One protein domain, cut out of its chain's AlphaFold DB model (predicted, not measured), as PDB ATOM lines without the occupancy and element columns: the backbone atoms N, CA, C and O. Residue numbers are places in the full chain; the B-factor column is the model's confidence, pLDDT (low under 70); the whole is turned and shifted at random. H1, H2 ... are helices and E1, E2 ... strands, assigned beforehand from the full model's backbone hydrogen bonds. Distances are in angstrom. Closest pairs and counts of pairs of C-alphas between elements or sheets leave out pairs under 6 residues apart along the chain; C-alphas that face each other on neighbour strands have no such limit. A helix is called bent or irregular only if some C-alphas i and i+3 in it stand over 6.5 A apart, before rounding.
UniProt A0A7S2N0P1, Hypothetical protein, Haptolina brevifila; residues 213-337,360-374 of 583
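This is residues 213 to 337 and 360 to 374 of the 583 residues of the protein "Hypothetical protein" of Haptolina brevifila (UniProt A0A7S2N0P1). A strongly twisted sheet of six strands forms a wall, with the long helix H3 packed lengthwise over one face and the short helix H4 across one end of that helix. Residues 223 to 229, between H1 and H2, pass on the side of the sheet away from H3, and H6 sits at one end of E4. The printed part has 140 residues, with six named helices and six named strands in the order H1 H2 E1 E2 E3 H3 E4 H4 H5 E5 H6 E6. The mixed sheet runs E1 E2 E3 E4 E6 E5, and the class is mixed, helices and strands. The whole is compact, with a radius of gyration of the C-alphas of 14.3 A and spans of 44 by 35 by 25 A.

H1, residues 217 to 220, begins with C-alpha 217 at (134.007, 123.320, 178.618). H2 is residues 231 to 236, E1 245 to 247, E2 250 to 254 and E3 260 to 264. H3, residues 272 to 290, measures 26.6 A and starts at C-alpha 272 (108.952, 122.919, 154.071). E4 is 299 to 304, 16.5 A; H4 is 305 to 310, H5 313 to 318, and E5 322 to 327, 15.4 A. H6, residues 360 to 366, precedes E6, residues 368 to 373, 16.6 A, ending at C-alpha 373 (115.898, 132.373, 173.289).

E1, E2 and E3 form a meander, each strand the antiparallel neighbour of the one before; N 247 and O 250 are 2.9 A apart, N 251 and O 263 2.9 A. E3, H3, E4 is a strand-helix-strand unit, two parallel neighbours with a helix between, its crossover right-handed; N 262 and O 300 are 2.8 A apart. E6 is antiparallel to E4, with N 301 and O 371 at 2.8 A, and to E5, with N 322 and O 372 at 2.8 A. E4, H4 H5, E5 is a split unit, E6 between its strands, also right-handed. H3 makes two layers with the sheet, over E3 and along the strands, 6 degrees on the local plane, at a height over the sheet of 8.3 A. H4, irregular with C-alphas 306 and 309 7.1 A apart, is on the same face. With residues 272 to 276 alone H3 touches H4, about perpendicular at 90 degrees; the closest C-alphas, of Trp 272 and Ala 310, are 4.8 A apart. H4 touches H6, about perpendicular at 78 degrees; the closest C-alphas, of Leu 305 and Ala 364, are 5.3 A apart. H2, H5 and H6 only graze the sheet, and H1 is not on it. Every O i to N i+4 pair is within hydrogen-bond range in H2, H3 and H5, 2 of 3 in H6 and 0 of 2 in H4, where 1 of 3 O i to N i+3 pairs is; H1 is too short for an i+4 pair.

The C-alphas farthest apart, of Thr 294 and His 360, are 44.9 A apart. Residues 338 to 359 are not printed, and C-alphas 337 and 360 across the cut are 18.7 A apart. Of the links printed whole, none is long. Mean pLDDT of the printed part is 86.5; residues 213 to 222, 330 to 337 and 360 to 361 are under 70.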
ATOM      1  N   THR A 213     125.382 113.207 174.834       60.78
ATOM      2  CA  THR A 213     126.426 113.257 175.857       60.78
ATOM      3  C   THR A 213     127.281 114.490 175.635       60.78
ATOM      4  O   THR A 213     127.700 114.765 174.510       60.78
ATOM      5  N   TRP A 214     127.549 115.218 176.711       64.12
ATOM      6  CA  TRP A 214     128.343 116.432 176.671       64.12
ATOM      7  C   TRP A 214     129.642 116.228 177.442       64.12
ATOM      8  O   TRP A 214     129.613 115.908 178.631       64.12
ATOM      9  N   ASP A 215     130.772 116.436 176.768       57.28
ATOM     10  CA  ASP A 215     132.074 116.543 177.417       57.28
ATOM     11  C   ASP A 215     132.479 118.021 177.585       57.28
ATOM     12  O   ASP A 215     132.166 118.890 176.770       57.28
ATOM     13  N   LYS A 216     133.072 118.323 178.740       61.47
ATOM     14  CA  LYS A 216     133.072 119.637 179.403       61.47
ATOM     15  C   LYS A 216     133.689 120.766 178.561       61.47
ATOM     16  O   LYS A 216     134.396 120.555 177.585       61.47
ATOM     17  N   LYS A 217     133.492 121.998 179.056       59.00
ATOM     18  CA  LYS A 217     134.007 123.320 178.618       59.00
ATOM     19  C   LYS A 217     135.374 123.350 177.896       59.00
ATOM     20  O   LYS A 217     135.575 124.239 177.080       59.00
ATOM     21  N   ALA A 218     136.284 122.414 178.173       62.59
ATOM     22  CA  ALA A 218     137.572 122.281 177.488       62.59
ATOM     23  C   ALA A 218     137.445 122.003 175.976       62.59
ATOM     24  O   ALA A 218     138.293 122.453 175.216       62.59
ATOM     25  N   MET A 219     136.383 121.322 175.524       67.75
ATOM     26  CA  MET A 219     136.195 120.991 174.101       67.75
ATOM     27  C   MET A 219     135.867 122.191 173.202       67.75
ATOM     28  O   MET A 219     135.982 122.086 171.985       67.75
ATOM     29  N   PHE A 220     135.450 123.317 173.783       67.00
ATOM     30  CA  PHE A 220     135.046 124.520 173.054       67.00
ATOM     31  C   PHE A 220     135.935 125.714 173.419       67.00
ATOM     32  O   PHE A 220     135.425 126.823 173.504       67.00
ATOM     33  N   ASP A 221     137.223 125.503 173.711       65.88
ATOM     34  CA  ASP A 221     138.169 126.526 174.191       65.88
ATOM     35  C   ASP A 221     138.047 127.878 173.445       65.88
ATOM     36  O   ASP A 221     138.554 128.061 172.340       65.88
ATOM     37  N   GLY A 222     137.310 128.827 174.037       67.50
ATOM     38  CA  GLY A 222     137.029 130.150 173.464       67.50
ATOM     39  C   GLY A 222     135.908 130.228 172.411       67.50
ATOM     40  O   GLY A 222     135.531 131.332 172.021       67.50
ATOM     41  N   MET A 223     135.327 129.109 171.974       71.38
ATOM     42  CA  MET A 223     134.190 129.092 171.049       71.38
ATOM     43  C   MET A 223     132.884 129.420 171.782       71.38
ATOM     44  O   MET A 223     132.481 128.738 172.722       71.38
ATOM     45  N   ILE A 224     132.179 130.450 171.313       75.31
ATOM     46  CA  ILE A 224     130.851 130.828 171.833       75.31
ATOM     47  C   ILE A 224     129.741 129.994 171.169       75.31
ATOM     48  O   ILE A 224     128.648 129.853 171.712       75.31
ATOM     49  N   VAL A 225     130.023 129.407 170.003       83.19
ATOM     50  CA  VAL A 225     129.052 128.675 169.188       83.19
ATOM     51  C   VAL A 225     129.691 127.403 168.628       83.19
ATOM     52  O   VAL A 225     130.815 127.495 168.133       83.19
ATOM     53  N   PRO A 226     129.013 126.238 168.651       87.56
ATOM     54  CA  PRO A 226     129.516 125.049 167.980       87.56
ATOM     55  C   PRO A 226     129.669 125.262 166.464       87.56
ATOM     56  O   PRO A 226     128.847 125.963 165.850       87.56
ATOM     57  N   PRO A 227     130.673 124.626 165.834       88.06
ATOM     58  CA  PRO A 227     130.798 124.639 164.386       88.06
ATOM     59  C   PRO A 227     129.566 123.989 163.751       88.06
ATOM     60  O   PRO A 227     128.861 123.174 164.363       88.06
ATOM     61  N   ARG A 228     129.283 124.388 162.513       88.88
ATOM     62  CA  ARG A 228     128.236 123.753 161.720       88.88
ATOM     63  C   ARG A 228     128.645 122.304 161.420       88.88
ATOM     64  O   ARG A 228     129.725 122.118 160.868       88.88
ATOM     65  N   PRO A 229     127.782 121.311 161.699       91.81
ATOM     66  CA  PRO A 229     128.036 119.941 161.283       91.81
ATOM     67  C   PRO A 229     128.192 119.814 159.765       91.81
ATOM     68  O   PRO A 229     127.388 120.358 158.996       91.81
ATOM     69  N   THR A 230     129.205 119.072 159.343       90.44
ATOM     70  CA  THR A 230     129.386 118.633 157.958       90.44
ATOM     71  C   THR A 230     128.339 117.582 157.578       90.44
ATOM     72  O   THR A 230     127.666 117.005 158.432       90.44
ATOM     73  N   ALA A 231     128.184 117.313 156.278       89.19
ATOM     74  CA  ALA A 231     127.262 116.272 155.817       89.19
ATOM     75  C   ALA A 231     127.630 114.883 156.374       89.19
ATOM     76  O   ALA A 231     126.740 114.154 156.802       89.19
ATOM     77  N   ALA A 232     128.930 114.566 156.421       90.56
ATOM     78  CA  ALA A 232     129.441 113.317 156.980       90.56
ATOM     79  C   ALA A 232     129.135 113.204 158.481       90.56
ATOM     80  O   ALA A 232     128.589 112.202 158.916       90.56
ATOM     81  N   GLU A 233     129.371 114.264 159.258       93.44
ATOM     82  CA  GLU A 233     129.050 114.278 160.693       93.44
ATOM     83  C   GLU A 233     127.550 114.073 160.965       93.44
ATOM     84  O   GLU A 233     127.167 113.404 161.925       93.44
ATOM     85  N   ILE A 234     126.675 114.624 160.116       93.06
ATOM     86  CA  ILE A 234     125.222 114.415 160.230       93.06
ATOM     87  C   ILE A 234     124.855 112.960 159.922       93.06
ATOM     88  O   ILE A 234     124.040 112.380 160.642       93.06
ATOM     89  N   GLU A 235     125.456 112.370 158.888       92.06
ATOM     90  CA  GLU A 235     125.264 110.960 158.530       92.06
ATOM     91  C   GLU A 235     125.757 110.021 159.643       92.06
ATOM     92  O   GLU A 235     125.043 109.102 160.047       92.06
ATOM     93  N   GLU A 236     126.924 110.319 160.215       94.50
ATOM     94  CA  GLU A 236     127.517 109.614 161.358       94.50
ATOM     95  C   GLU A 236     126.802 109.906 162.685       94.50
ATOM     96  O   GLU A 236     127.020 109.216 163.684       94.50
ATOM     97  N   LYS A 237     125.920 110.913 162.707       93.94
ATOM     98  CA  LYS A 237     125.216 111.408 163.897       93.94
ATOM     99  C   LYS A 237     126.171 111.798 165.028       93.94
ATOM    100  O   LYS A 237     125.843 111.659 166.210       93.94
ATOM    101  N   ALA A 238     127.345 112.314 164.685       91.75
ATOM    102  CA  ALA A 238     128.362 112.723 165.640       91.75
ATOM    103  C   ALA A 238     129.259 113.818 165.057       91.75
ATOM    104  O   ALA A 238     129.517 113.861 163.865       91.75
ATOM    105  N   THR A 239     129.748 114.692 165.929       88.94
ATOM    106  CA  THR A 239     130.821 115.656 165.653       88.94
ATOM    107  C   THR A 239     131.970 115.397 166.619       88.94
ATOM    108  O   THR A 239     131.799 114.692 167.619       88.94
ATOM    109  N   ALA A 240     133.098 116.080 166.420       84.62
ATOM    110  CA  ALA A 240     134.166 116.136 167.423       84.62
ATOM    111  C   ALA A 240     133.692 116.630 168.811       84.62
ATOM    112  O   ALA A 240     134.369 116.403 169.811       84.62
ATOM    113  N   HIS A 241     132.527 117.287 168.887       82.56
ATOM    114  CA  HIS A 241     131.973 117.876 170.106       82.56
ATOM    115  C   HIS A 241     130.777 117.110 170.697       82.56
ATOM    116  O   HIS A 241     130.163 117.581 171.656       82.56
ATOM    117  N   GLY A 242     130.426 115.950 170.134       85.19
ATOM    118  CA  GLY A 242     129.368 115.085 170.657       85.19
ATOM    119  C   GLY A 242     128.345 114.640 169.616       85.19
ATOM    120  O   GLY A 242     128.467 114.912 168.421       85.19
ATOM    121  N   THR A 243     127.332 113.921 170.092       90.25
ATOM    122  CA  THR A 243     126.283 113.296 169.277       90.25
ATOM    123  C   THR A 243     125.348 114.327 168.642       90.25
ATOM    124  O   THR A 243     124.957 115.306 169.283       90.25
ATOM    125  N   LEU A 244     124.940 114.062 167.403       92.19
ATOM    126  CA  LEU A 244     123.899 114.789 166.685       92.19
ATOM    127  C   LEU A 244     122.617 113.961 166.619       92.19
ATOM    128  O   LEU A 244     122.642 112.731 166.592       92.19
ATOM    129  N   ILE A 245     121.486 114.646 166.523       92.88
ATOM    130  CA  ILE A 245     120.219 114.034 166.118       92.88
ATOM    131  C   ILE A 245     119.799 114.696 164.819       92.88
ATOM    132  O   ILE A 245     119.813 115.917 164.736       92.88
ATOM    133  N   GLU A 246     119.412 113.904 163.831       94.00
ATOM    134  CA  GLU A 246     118.722 114.387 162.640       94.00
ATOM    135  C   GLU A 246     117.317 113.787 162.647       94.00
ATOM    136  O   GLU A 246     117.158 112.572 162.779       94.00
ATOM    137  N   ASP A 247     116.308 114.653 162.563       93.69
ATOM    138  CA  ASP A 247     114.915 114.266 162.368       93.69
ATOM    139  C   ASP A 247     114.258 115.230 161.387       93.69
ATOM    140  O   ASP A 247     113.993 116.400 161.693       93.69
ATOM    141  N   SER A 248     113.930 114.706 160.206       93.19
ATOM    142  CA  SER A 248     113.083 115.390 159.231       93.19
ATOM    143  C   SER A 248     113.620 116.783 158.861       93.19
ATOM    144  O   SER A 248     112.861 117.754 158.782       93.19
ATOM    145  N   GLY A 249     114.935 116.885 158.665       92.94
ATOM    146  CA  GLY A 249     115.640 118.105 158.278       92.94
ATOM    147  C   GLY A 249     115.946 119.091 159.405       92.94
ATOM    148  O   GLY A 249     116.497 120.164 159.123       92.94
ATOM    149  N   VAL A 250     115.618 118.741 160.653       96.25
ATOM    150  CA  VAL A 250     116.088 119.430 161.859       96.25
ATOM    151  C   VAL A 250     117.262 118.649 162.437       96.25
ATOM    152  O   VAL A 250     117.129 117.470 162.755       96.25
ATOM    153  N   VAL A 251     118.405 119.316 162.594       95.88
ATOM    154  CA  VAL A 251     119.577 118.762 163.277       95.88
ATOM    155  C   VAL A 251     119.674 119.369 164.671       95.88
ATOM    156  O   VAL A 251     119.692 120.592 164.814       95.88
ATOM    157  N   VAL A 252     119.752 118.528 165.698       95.56
ATOM    158  CA  VAL A 252     119.932 118.935 167.093       95.56
ATOM    159  C   VAL A 252     121.377 118.700 167.511       95.56
ATOM    160  O   VAL A 252     121.913 117.605 167.345       95.56
ATOM    161  N   GLN A 253     121.993 119.734 168.079       93.81
ATOM    162  CA  GLN A 253     123.383 119.745 168.529       93.81
ATOM    163  C   GLN A 253     123.473 120.412 169.910       93.81
ATOM    164  O   GLN A 253     122.785 121.399 170.175       93.81
ATOM    165  N   ARG A 254     124.322 119.902 170.807       90.44
ATOM    166  CA  ARG A 254     124.670 120.596 172.060       90.44
ATOM    167  C   ARG A 254     125.822 121.566 171.817       90.44
ATOM    168  O   ARG A 254     126.734 121.268 171.051       90.44
ATOM    169  N   GLY A 255     125.771 122.723 172.463       89.62
ATOM    170  CA  GLY A 255     126.819 123.737 172.386       89.62
ATOM    171  C   GLY A 255     127.419 124.089 173.750       89.62
ATOM    172  O   GLY A 255     127.056 123.504 174.775       89.62
ATOM    173  N   PRO A 256     128.318 125.088 173.784       85.69
ATOM    174  CA  PRO A 256     128.837 125.669 175.016       85.69
ATOM    175  C   PRO A 256     127.715 126.105 175.970       85.69
ATOM    176  O   PRO A 256     126.615 126.457 175.538       85.69
ATOM    177  N   PHE A 257     128.004 126.120 177.275       85.50
ATOM    178  CA  PHE A 257     127.081 126.596 178.323       85.50
ATOM    179  C   PHE A 257     125.703 125.908 178.330       85.50
ATOM    180  O   PHE A 257     124.683 126.540 178.587       85.50
ATOM    181  N   GLU A 258     125.682 124.606 178.051       87.69
ATOM    182  CA  GLU A 258     124.492 123.745 177.997       87.69
ATOM    183  C   GLU A 258     123.492 124.110 176.896       87.69
ATOM    184  O   GLU A 258     122.362 123.614 176.898       87.69
ATOM    185  N   SER A 259     123.897 124.957 175.948       92.31
ATOM    186  CA  SER A 259     122.997 125.434 174.907       92.31
ATOM    187  C   SER A 259     122.518 124.311 173.985       92.31
ATOM    188  O   SER A 259     123.227 123.337 173.713       92.31
ATOM    189  N   ILE A 260     121.289 124.457 173.490       95.19
ATOM    190  CA  ILE A 260     120.676 123.570 172.497       95.19
ATOM    191  C   ILE A 260     120.657 124.305 171.163       95.19
ATOM    192  O   ILE A 260     120.160 125.422 171.087       95.19
ATOM    193  N   TRP A 261     121.156 123.671 170.108       96.25
ATOM    194  CA  TRP A 261     121.200 124.213 168.755       96.25
ATOM    195  C   TRP A 261     120.286 123.396 167.848       96.25
ATOM    196  O   TRP A 261     120.549 122.226 167.588       96.25
ATOM    197  N   LEU A 262     119.207 124.021 167.381       97.25
ATOM    198  CA  LEU A 262     118.221 123.453 166.467       97.25
ATOM    199  C   LEU A 262     118.464 124.024 165.071       97.25
ATOM    200  O   LEU A 262     118.100 125.168 164.788       97.25
ATOM    201  N   ARG A 263     119.111 123.254 164.198       96.81
ATOM    202  CA  ARG A 263     119.482 123.691 162.850       96.81
ATOM    203  C   ARG A 263     118.463 123.198 161.825       96.81
ATOM    204  O   ARG A 263     118.313 122.000 161.615       96.81
ATOM    205  N   ALA A 264     117.777 124.123 161.170       96.25
ATOM    206  CA  ALA A 264     116.772 123.874 160.152       96.25
ATOM    207  C   ALA A 264     117.329 124.149 158.752       96.25
ATOM    208  O   ALA A 264     117.840 125.232 158.462       96.25
ATOM    209  N   GLY A 265     117.163 123.180 157.848       88.81
ATOM    210  CA  GLY A 265     117.576 123.341 156.453       88.81
ATOM    211  C   GLY A 265     119.026 122.978 156.161       88.81
ATOM    212  O   GLY A 265     119.551 123.418 155.138       88.81
ATOM    213  N   VAL A 266     119.653 122.197 157.043       86.81
ATOM    214  CA  VAL A 266     120.970 121.595 156.798       86.81
ATOM    215  C   VAL A 266     120.849 120.403 155.842       86.81
ATOM    216  O   VAL A 266     121.715 120.205 154.995       86.81
ATOM    217  N   MET A 267     119.731 119.670 155.913       87.69
ATOM    218  CA  MET A 267     119.431 118.560 155.008       87.69
ATOM    219  C   MET A 267     118.734 119.049 153.732       87.69
ATOM    220  O   MET A 267     117.674 119.690 153.808       87.69
ATOM    221  N   PRO A 268     119.273 118.735 152.541       82.88
ATOM    222  CA  PRO A 268     118.614 119.072 151.292       82.88
ATOM    223  C   PRO A 268     117.293 118.298 151.146       82.88
ATOM    224  O   PRO A 268     117.127 117.201 151.666       82.88
ATOM    225  N   ASN A 269     116.352 118.863 150.387       87.12
ATOM    226  CA  ASN A 269     115.102 118.217 149.956       87.12
ATOM    227  C   ASN A 269     114.055 117.921 151.045       87.12
ATOM    228  O   ASN A 269     113.052 117.275 150.752       87.12
ATOM    229  N   THR A 270     114.217 118.442 152.260       91.00
ATOM    230  CA  THR A 270     113.166 118.350 153.282       91.00
ATOM    231  C   THR A 270     111.952 119.205 152.882       91.00
ATOM    232  O   THR A 270     112.115 120.411 152.662       91.00
ATOM    233  N   PRO A 271     110.725 118.647 152.809       93.81
ATOM    234  CA  PRO A 271     109.527 119.436 152.529       93.81
ATOM    235  C   PRO A 271     109.303 120.518 153.591       93.81
ATOM    236  O   PRO A 271     109.313 120.227 154.787       93.81
ATOM    237  N   TRP A 272     109.041 121.758 153.170       92.94
ATOM    238  CA  TRP A 272     108.952 122.919 154.071       92.94
ATOM    239  C   TRP A 272     107.946 122.752 155.212       92.94
ATOM    240  O   TRP A 272     108.266 123.049 156.359       92.94
ATOM    241  N   HIS A 273     106.756 122.223 154.921       91.56
ATOM    242  CA  HIS A 273     105.731 121.980 155.940       91.56
ATOM    243  C   HIS A 273     106.200 120.969 156.999       91.56
ATOM    244  O   HIS A 273     105.878 121.105 158.178       91.56
ATOM    245  N   THR A 274     106.979 119.964 156.589       94.12
ATOM    246  CA  THR A 274     107.516 118.948 157.493       94.12
ATOM    247  C   THR A 274     108.640 119.534 158.339       94.12
ATOM    248  O   THR A 274     108.588 119.387 159.559       94.12
ATOM    249  N   LEU A 275     109.569 120.273 157.719       95.25
ATOM    250  CA  LEU A 275     110.651 120.973 158.413       95.25
ATOM    251  C   LEU A 275     110.106 121.904 159.502       95.25
ATOM    252  O   LEU A 275     110.537 121.841 160.651       95.25
ATOM    253  N   TRP A 276     109.126 122.744 159.159       96.25
ATOM    254  CA  TRP A 276     108.553 123.703 160.100       96.25
ATOM    255  C   TRP A 276     107.813 123.028 161.250       96.25
ATOM    256  O   TRP A 276     108.040 123.358 162.413       96.25
ATOM    257  N   ARG A 277     106.963 122.042 160.942       94.94
ATOM    258  CA  ARG A 277     106.236 121.268 161.956       94.94
ATOM    259  C   ARG A 277     107.189 120.590 162.941       94.94
ATOM    260  O   ARG A 277     106.897 120.529 164.126       94.94
ATOM    261  N   LYS A 278     108.311 120.066 162.453       95.19
ATOM    262  CA  LYS A 278     109.305 119.392 163.290       95.19
ATOM    263  C   LYS A 278     110.103 120.385 164.120       95.19
ATOM    264  O   LYS A 278     110.242 120.192 165.323       95.19
ATOM    265  N   LEU A 279     110.532 121.495 163.523       96.56
ATOM    266  CA  LEU A 279     111.242 122.543 164.249       96.56
ATOM    267  C   LEU A 279     110.409 123.090 165.416       96.56
ATOM    268  O   LEU A 279     110.935 123.218 166.517       96.56
ATOM    269  N   THR A 280     109.119 123.374 165.209       96.62
ATOM    270  CA  THR A 280     108.254 123.891 166.285       96.62
ATOM    271  C   THR A 280     108.094 122.898 167.432       96.62
ATOM    272  O   THR A 280     108.136 123.314 168.588       96.62
ATOM    273  N   GLN A 281     108.001 121.596 167.138       95.00
ATOM    274  CA  GLN A 281     107.979 120.543 168.159       95.00
ATOM    275  C   GLN A 281     109.261 120.545 168.998       95.00
ATOM    276  O   GLN A 281     109.186 120.598 170.225       95.00
ATOM    277  N   TYR A 282     110.435 120.549 168.356       95.81
ATOM    278  CA  TYR A 282     111.711 120.609 169.075       95.81
ATOM    279  C   TYR A 282     111.855 121.897 169.890       95.81
ATOM    280  O   TYR A 282     112.288 121.836 171.039       95.81
ATOM    281  N   VAL A 283     111.456 123.049 169.342       96.56
ATOM    282  CA  VAL A 283     111.491 124.336 170.056       96.56
ATOM    283  C   VAL A 283     110.614 124.296 171.307       96.56
ATOM    284  O   VAL A 283     111.072 124.694 172.375       96.56
ATOM    285  N   GLN A 284     109.379 123.802 171.204       95.88
ATOM    286  CA  GLN A 284     108.465 123.710 172.345       95.88
ATOM    287  C   GLN A 284     109.019 122.796 173.438       95.88
ATOM    288  O   GLN A 284     109.073 123.202 174.597       95.88
ATOM    289  N   VAL A 285     109.489 121.598 173.073       95.12
ATOM    290  CA  VAL A 285     110.068 120.662 174.045       95.12
ATOM    291  C   VAL A 285     111.324 121.254 174.686       95.12
ATOM    292  O   VAL A 285     111.443 121.233 175.908       95.12
ATOM    293  N   ALA A 286     112.225 121.849 173.901       94.88
ATOM    294  CA  ALA A 286     113.431 122.481 174.429       94.88
ATOM    295  C   ALA A 286     113.095 123.623 175.405       94.88
ATOM    296  O   ALA A 286     113.664 123.680 176.492       94.88
ATOM    297  N   LEU A 287     112.138 124.494 175.063       95.25
ATOM    298  CA  LEU A 287     111.684 125.576 175.944       95.25
ATOM    299  C   LEU A 287     111.106 125.044 177.257       95.25
ATOM    300  O   LEU A 287     111.386 125.600 178.316       95.25
ATOM    301  N   GLU A 288     110.283 123.998 177.198       94.31
ATOM    302  CA  GLU A 288     109.685 123.391 178.387       94.31
ATOM    303  C   GLU A 288     110.725 122.736 179.297       94.31
ATOM    304  O   GLU A 288     110.620 122.861 180.514       94.31
ATOM    305  N   GLU A 289     111.723 122.053 178.736       92.44
ATOM    306  CA  GLU A 289     112.763 121.396 179.530       92.44
ATOM    307  C   GLU A 289     113.756 122.379 180.129       92.44
ATOM    308  O   GLU A 289     114.066 122.292 181.317       92.44
ATOM    309  N   GLU A 290     114.223 123.354 179.352       92.25
ATOM    310  CA  GLU A 290     115.149 124.363 179.865       92.25
ATOM    311  C   GLU A 290     114.501 125.213 180.968       92.25
ATOM    312  O   GLU A 290     115.184 125.602 181.912       92.25
ATOM    313  N   LYS A 291     113.176 125.422 180.927       92.31
ATOM    314  CA  LYS A 291     112.411 126.071 182.010       92.31
ATOM    315  C   LYS A 291     112.366 125.276 183.318       92.31
ATOM    316  O   LYS A 291     112.103 125.858 184.362       92.31
ATOM    317  N   LYS A 292     112.586 123.960 183.287       91.25
ATOM    318  CA  LYS A 292     112.589 123.117 184.498       91.25
ATOM    319  C   LYS A 292     113.946 123.090 185.193       91.25
ATOM    320  O   LYS A 292     114.030 122.672 186.346       91.25
ATOM    321  N   LYS A 293     115.015 123.473 184.493       88.81
ATOM    322  CA  LYS A 293     116.368 123.423 185.039       88.81
ATOM    323  C   LYS A 293     116.610 124.569 186.013       88.81
ATOM    324  O   LYS A 293     116.242 125.706 185.751       88.81
ATOM    325  N   THR A 294     117.358 124.284 187.079       86.69
ATOM    326  CA  THR A 294     117.891 125.315 187.987       86.69
ATOM    327  C   THR A 294     118.841 126.272 187.263       86.69
ATOM    328  O   THR A 294     118.899 127.455 187.582       86.69
ATOM    329  N   ARG A 295     119.578 125.760 186.269       86.56
ATOM    330  CA  ARG A 295     120.420 126.537 185.362       86.56
ATOM    331  C   ARG A 295     119.987 126.240 183.934       86.56
ATOM    332  O   ARG A 295     120.232 125.146 183.438       86.56
ATOM    333  N   CYS A 296     119.315 127.192 183.301       89.81
ATOM    334  CA  CYS A 296     118.931 127.059 181.903       89.81
ATOM    335  C   CYS A 296     120.116 127.361 180.977       89.81
ATOM    336  O   CYS A 296     120.977 128.189 181.285       89.81
ATOM    337  N   GLY A 297     120.147 126.659 179.850       91.31
ATOM    338  CA  GLY A 297     120.958 126.990 178.691       91.31
ATOM    339  C   GLY A 297     120.152 127.799 177.676       91.31
ATOM    340  O   GLY A 297     118.917 127.790 177.661       91.31
ATOM    341  N   ALA A 298     120.866 128.490 176.791       94.06
ATOM    342  CA  ALA A 298     120.253 129.151 175.647       94.06
ATOM    343  C   ALA A 298     119.752 128.125 174.624       94.06
ATOM    344  O   ALA A 298     120.399 127.105 174.373       94.06
ATOM    345  N   ILE A 299     118.630 128.427 173.976       96.75
ATOM    346  CA  ILE A 299     118.127 127.653 172.841       96.75
ATOM    347  C   ILE A 299     118.363 128.478 171.589       96.75
ATOM    348  O   ILE A 299     117.825 129.575 171.460       96.75
ATOM    349  N   TYR A 300     119.139 127.945 170.658       97.19
ATOM    350  CA  TYR A 300     119.411 128.543 169.364       97.19
ATOM    351  C   TYR A 300     118.595 127.844 168.284       97.19
ATOM    352  O   TYR A 300     118.548 126.619 168.213       97.19
ATOM    353  N   VAL A 301     117.983 128.636 167.413       97.62
ATOM    354  CA  VAL A 301     117.346 128.183 166.178       97.62
ATOM    355  C   VAL A 301     118.155 128.751 165.024       97.62
ATOM    356  O   VAL A 301     118.201 129.963 164.815       97.62
ATOM    357  N   VAL A 302     118.815 127.867 164.291       97.06
ATOM    358  CA  VAL A 302     119.669 128.214 163.157       97.06
ATOM    359  C   VAL A 302     118.955 127.819 161.881       97.06
ATOM    360  O   VAL A 302     118.510 126.688 161.753       97.06
ATOM    361  N   ILE A 303     118.803 128.738 160.938       96.56
ATOM    362  CA  ILE A 303     117.968 128.542 159.752       96.56
ATOM    363  C   ILE A 303     118.818 128.836 158.532       96.56
ATOM    364  O   ILE A 303     119.283 129.966 158.379       96.56
ATOM    365  N   SER A 304     119.001 127.860 157.643       94.38
ATOM    366  CA  SER A 304     119.696 128.130 156.384       94.38
ATOM    367  C   SER A 304     118.929 129.161 155.549       94.38
ATOM    368  O   SER A 304     117.694 129.210 155.576       94.38
ATOM    369  N   LEU A 305     119.646 129.996 154.793       91.81
ATOM    370  CA  LEU A 305     119.050 131.050 153.963       91.81
ATOM    371  C   LEU A 305     117.965 130.478 153.032       91.81
ATOM    372  O   LEU A 305     116.901 131.077 152.873       91.81
ATOM    373  N   ARG A 306     118.180 129.272 152.491       89.31
ATOM    374  CA  ARG A 306     117.191 128.556 151.672       89.31
ATOM    375  C   ARG A 306     115.910 128.189 152.430       89.31
ATOM    376  O   ARG A 306     114.823 128.253 151.859       89.31
ATOM    377  N   SER A 307     116.025 127.786 153.691       93.00
ATOM    378  CA  SER A 307     114.888 127.314 154.486       93.00
ATOM    379  C   SER A 307     114.094 128.427 155.154       93.00
ATOM    380  O   SER A 307     113.050 128.139 155.729       93.00
ATOM    381  N   MET A 308     114.503 129.694 155.035       92.50
ATOM    382  CA  MET A 308     113.766 130.824 155.617       92.50
ATOM    383  C   MET A 308     112.287 130.862 155.216       92.50
ATOM    384  O   MET A 308     111.452 131.255 156.021       92.50
ATOM    385  N   GLN A 309     111.952 130.448 153.991       89.19
ATOM    386  CA  GLN A 309     110.570 130.448 153.495       89.19
ATOM    387  C   GLN A 309     109.677 129.423 154.205       89.19
ATOM    388  O   GLN A 309     108.458 129.570 154.202       89.19
ATOM    389  N   ALA A 310     110.274 128.406 154.833       91.44
ATOM    390  CA  ALA A 310     109.548 127.422 155.623       91.44
ATOM    391  C   ALA A 310     109.200 127.932 157.031       91.44
ATOM    392  O   ALA A 310     108.335 127.355 157.678       91.44
ATOM    393  N   ILE A 311     109.877 128.972 157.528       94.69
ATOM    394  CA  ILE A 311     109.851 129.335 158.948       94.69
ATOM    395  C   ILE A 311     108.887 130.491 159.216       94.69
ATOM    396  O   ILE A 311     108.962 131.546 158.583       94.69
ATOM    397  N   ASP A 312     108.031 130.335 160.229       94.69
ATOM    398  CA  ASP A 312     107.260 131.451 160.774       94.69
ATOM    399  C   ASP A 312     108.081 132.194 161.841       94.69
ATOM    400  O   ASP A 312     108.117 131.844 163.022       94.69
ATOM    401  N   PHE A 313     108.763 133.256 161.414       93.19
ATOM    402  CA  PHE A 313     109.550 134.101 162.312       93.19
ATOM    403  C   PHE A 313     108.701 134.871 163.330       93.19
ATOM    404  O   PHE A 313     109.227 135.247 164.376       93.19
ATOM    405  N   ALA A 314     107.416 135.126 163.045       91.19
ATOM    406  CA  ALA A 314     106.534 135.759 164.021       91.19
ATOM    407  C   ALA A 314     106.253 134.786 165.167       91.19
ATOM    408  O   ALA A 314     106.387 135.166 166.324       91.19
ATOM    409  N   TRP A 315     106.004 133.513 164.844       95.88
ATOM    410  CA  TRP A 315     105.868 132.466 165.854       95.88
ATOM    411  C   TRP A 315     107.126 132.337 166.720       95.88
ATOM    412  O   TRP A 315     107.015 132.276 167.940       95.88
ATOM    413  N   LEU A 316     108.327 132.346 166.123       95.75
ATOM    414  CA  LEU A 316     109.579 132.320 166.894       95.75
ATOM    415  C   LEU A 316     109.681 133.526 167.843       95.75
ATOM    416  O   LEU A 316     109.978 133.349 169.026       95.75
ATOM    417  N   ALA A 317     109.385 134.733 167.355       92.31
ATOM    418  CA  ALA A 317     109.391 135.944 168.173       92.31
ATOM    419  C   ALA A 317     108.375 135.883 169.328       92.31
ATOM    420  O   ALA A 317     108.719 136.223 170.459       92.31
ATOM    421  N   ASP A 318     107.166 135.372 169.076       92.62
ATOM    422  CA  ASP A 318     106.126 135.168 170.094       92.62
ATOM    423  C   ASP A 318     106.556 134.153 171.174       92.62
ATOM    424  O   ASP A 318     106.051 134.180 172.295       92.62
ATOM    425  N   HIS A 319     107.529 133.287 170.863       95.19
ATOM    426  CA  HIS A 319     108.148 132.341 171.798       95.19
ATOM    427  C   HIS A 319     109.457 132.867 172.410       95.19
ATOM    428  O   HIS A 319     110.223 132.102 172.992       95.19
ATOM    429  N   GLY A 320     109.716 134.173 172.302       93.62
ATOM    430  CA  GLY A 320     110.862 134.835 172.922       93.62
ATOM    431  C   GLY A 320     112.180 134.651 172.173       93.62
ATOM    432  O   GLY A 320     113.232 134.983 172.723       93.62
ATOM    433  N   PHE A 321     112.156 134.133 170.940       95.19
ATOM    434  CA  PHE A 321     113.352 134.097 170.107       95.19
ATOM    435  C   PHE A 321     113.635 135.467 169.503       95.19
ATOM    436  O   PHE A 321     112.759 136.123 168.940       95.19
ATOM    437  N   ARG A 322     114.900 135.870 169.545       93.12
ATOM    438  CA  ARG A 322     115.400 137.091 168.916       93.12
ATOM    439  C   ARG A 322     116.535 136.778 167.962       93.12
ATOM    440  O   ARG A 322     117.254 135.796 168.140       93.12
ATOM    441  N   PHE A 323     116.666 137.597 166.924       93.19
ATOM    442  CA  PHE A 323     117.787 137.487 166.001       93.19
ATOM    443  C   PHE A 323     119.092 137.721 166.768       93.19
ATOM    444  O   PHE A 323     119.198 138.685 167.522       93.19
ATOM    445  N   HIS A 324     120.055 136.822 166.585       91.75
ATOM    446  CA  HIS A 324     121.411 136.982 167.085       91.75
ATOM    447  C   HIS A 324     122.298 137.463 165.946       91.75
ATOM    448  O   HIS A 324     122.644 138.628 165.903       91.75
ATOM    449  N   HIS A 325     122.648 136.594 164.997       90.81
ATOM    450  CA  HIS A 325     123.606 136.931 163.946       90.81
ATOM    451  C   HIS A 325     123.342 136.158 162.656       90.81
ATOM    452  O   HIS A 325     122.585 135.187 162.635       90.81
ATOM    453  N   PHE A 326     123.990 136.595 161.580       90.31
ATOM    454  CA  PHE A 326     124.016 135.906 160.296       90.31
ATOM    455  C   PHE A 326     125.407 135.322 160.049       90.31
ATOM    456  O   PHE A 326     126.418 135.966 160.321       90.31
ATOM    457  N   ARG A 327     125.450 134.101 159.520       85.81
ATOM    458  CA  ARG A 327     126.664 133.427 159.066       85.81
ATOM    459  C   ARG A 327     126.608 133.323 157.559       85.81
ATOM    460  O   ARG A 327     125.711 132.670 157.035       85.81
ATOM    461  N   ALA A 328     127.545 133.957 156.868       85.25
ATOM    462  CA  ALA A 328     127.695 133.739 155.437       85.25
ATOM    463  C   ALA A 328     128.295 132.351 155.163       85.25
ATOM    464  O   ALA A 328     128.995 131.783 156.009       85.25
ATOM    465  N   ALA A 329     128.045 131.829 153.964       79.38
ATOM    466  CA  ALA A 329     128.719 130.644 153.453       79.38
ATOM    467  C   ALA A 329     130.245 130.754 153.615       79.38
ATOM    468  O   ALA A 329     130.813 131.825 153.414       79.38
ATOM    469  N   ASN A 330     130.893 129.637 153.955       69.69
ATOM    470  CA  ASN A 330     132.353 129.488 154.060       69.69
ATOM    471  C   ASN A 330     133.044 130.194 155.244       69.69
ATOM    472  O   ASN A 330     134.267 130.238 155.273       69.69
ATOM    473  N   ARG A 331     132.307 130.714 156.236       62.88
ATOM    474  CA  ARG A 331     132.928 131.364 157.410       62.88
ATOM    475  C   ARG A 331     133.416 130.414 158.501       62.88
ATOM    476  O   ARG A 331     134.404 130.716 159.155       62.88
ATOM    477  N   ASP A 332     132.729 129.289 158.683       53.00
ATOM    478  CA  ASP A 332     133.046 128.302 159.731       53.00
ATOM    479  C   ASP A 332     133.789 127.072 159.180       53.00
ATOM    480  O   ASP A 332     134.178 126.185 159.936       53.00
ATOM    481  N   MET A 333     133.950 126.987 157.857       48.31
ATOM    482  CA  MET A 333     134.701 125.910 157.218       48.31
ATOM    483  C   MET A 333     136.181 126.273 157.307       48.31
ATOM    484  O   MET A 333     136.584 127.303 156.766       48.31
ATOM    485  N   ALA A 334     136.989 125.451 157.981       43.34
ATOM    486  CA  ALA A 334     138.438 125.572 157.879       43.34
ATOM    487  C   ALA A 334     138.818 125.614 156.382       43.34
ATOM    488  O   ALA A 334     138.229 124.870 155.594       43.34
ATOM    489  N   PRO A 335     139.764 126.469 155.955       40.66
ATOM    490  CA  PRO A 335     140.072 126.676 154.537       40.66
ATOM    491  C   PRO A 335     140.414 125.381 153.774       40.66
ATOM    492  O   PRO A 335     140.235 125.324 152.559       40.66
ATOM    493  N   GLU A 336     140.820 124.317 154.472       42.28
ATOM    494  CA  GLU A 336     141.089 123.003 153.881       42.28
ATOM    495  C   GLU A 336     139.861 122.077 153.761       42.28
ATOM    496  O   GLU A 336     139.847 121.204 152.889       42.28
ATOM    497  N   SER A 337     138.783 122.273 154.536       42.22
ATOM    498  CA  SER A 337     137.569 121.442 154.425       42.22
ATOM    499  C   SER A 337     136.737 121.759 153.175       42.22
ATOM    500  O   SER A 337     135.943 120.924 152.730       42.22
ATOM    501  N   HIS A 360     125.854 129.615 143.177       61.62
ATOM    502  CA  HIS A 360     124.898 130.433 143.938       61.62
ATOM    503  C   HIS A 360     123.924 129.610 144.787       61.62
ATOM    504  O   HIS A 360     123.436 130.097 145.806       61.62
ATOM    505  N   ASN A 361     123.629 128.369 144.391       69.38
ATOM    506  CA  ASN A 361     122.762 127.517 145.193       69.38
ATOM    507  C   ASN A 361     123.487 127.015 146.442       69.38
ATOM    508  O   ASN A 361     122.878 127.017 147.504       69.38
ATOM    509  N   GLU A 362     124.763 126.634 146.339       74.12
ATOM    510  CA  GLU A 362     125.558 126.128 147.469       74.12
ATOM    511  C   GLU A 362     125.735 127.171 148.577       74.12
ATOM    512  O   GLU A 362     125.484 126.871 149.747       74.12
ATOM    513  N   GLU A 363     126.043 128.420 148.223       75.88
ATOM    514  CA  GLU A 363     126.162 129.516 149.197       75.88
ATOM    515  C   GLU A 363     124.877 129.715 150.018       75.88
ATOM    516  O   GLU A 363     124.923 129.980 151.224       75.88
ATOM    517  N   ALA A 364     123.711 129.531 149.397       73.50
ATOM    518  CA  ALA A 364     122.428 129.654 150.080       73.50
ATOM    519  C   ALA A 364     122.143 128.507 151.069       73.50
ATOM    520  O   ALA A 364     121.364 128.695 152.006       73.50
ATOM    521  N   TYR A 365     122.760 127.332 150.899       77.06
ATOM    522  CA  TYR A 365     122.695 126.264 151.906       77.06
ATOM    523  C   TYR A 365     123.662 126.504 153.050       77.06
ATOM    524  O   TYR A 365     123.374 126.112 154.181       77.06
ATOM    525  N   LEU A 366     124.816 127.097 152.747       82.56
ATOM    526  CA  LEU A 366     125.891 127.291 153.710       82.56
ATOM    527  C   LEU A 366     125.673 128.516 154.603       82.56
ATOM    528  O   LEU A 366     126.139 128.534 155.739       82.56
ATOM    529  N   SER A 367     124.908 129.495 154.125       89.88
ATOM    530  CA  SER A 367     124.556 130.682 154.900       89.88
ATOM    531  C   SER A 367     123.402 130.412 155.870       89.88
ATOM    532  O   SER A 367     122.406 129.798 155.483       89.88
ATOM    533  N   GLU A 368     123.490 130.904 157.107       93.19
ATOM    534  CA  GLU A 368     122.510 130.635 158.167       93.19
ATOM    535  C   GLU A 368     122.161 131.888 158.990       93.19
ATOM    536  O   GLU A 368     123.025 132.689 159.345       93.19
ATOM    537  N   PHE A 369     120.885 132.039 159.348       94.31
ATOM    538  CA  PHE A 369     120.408 133.006 160.335       94.31
ATOM    539  C   PHE A 369     120.298 132.327 161.691       94.31
ATOM    540  O   PHE A 369     119.657 131.286 161.812       94.31
ATOM    541  N   VAL A 370     120.876 132.937 162.716       94.62
ATOM    542  CA  VAL A 370     120.862 132.415 164.078       94.62
ATOM    543  C   VAL A 370     119.924 133.260 164.922       94.62
ATOM    544  O   VAL A 370     120.140 134.458 165.103       94.62
ATOM    545  N   TYR A 371     118.901 132.617 165.462       95.81
ATOM    546  CA  TYR A 371     117.998 133.154 166.468       95.81
ATOM    547  C   TYR A 371     118.272 132.460 167.789       95.81
ATOM    548  O   TYR A 371     118.717 131.314 167.802       95.81
ATOM    549  N   TYR A 372     117.987 133.121 168.901       95.88
ATOM    550  CA  TYR A 372     118.105 132.489 170.206       95.88
ATOM    551  C   TYR A 372     117.021 132.939 171.170       95.88
ATOM    552  O   TYR A 372     116.476 134.033 171.036       95.88
ATOM    553  N   CYS A 373     116.751 132.093 172.152       95.00
ATOM    554  CA  CYS A 373     115.898 132.373 173.289       95.00
ATOM    555  C   CYS A 373     116.622 131.962 174.575       95.00
ATOM    556  O   CYS A 373     117.204 130.876 174.646       95.00
ATOM    557  N   TRP A 374     116.554 132.820 175.593       94.00
ATOM    558  CA  TRP A 374     116.862 132.464 176.974       94.00
ATOM    559  C   TRP A 374     115.537 132.180 177.704       94.00
ATOM    560  O   TRP A 374     114.764 133.114 177.931       94.00
TER     561      TRP A 374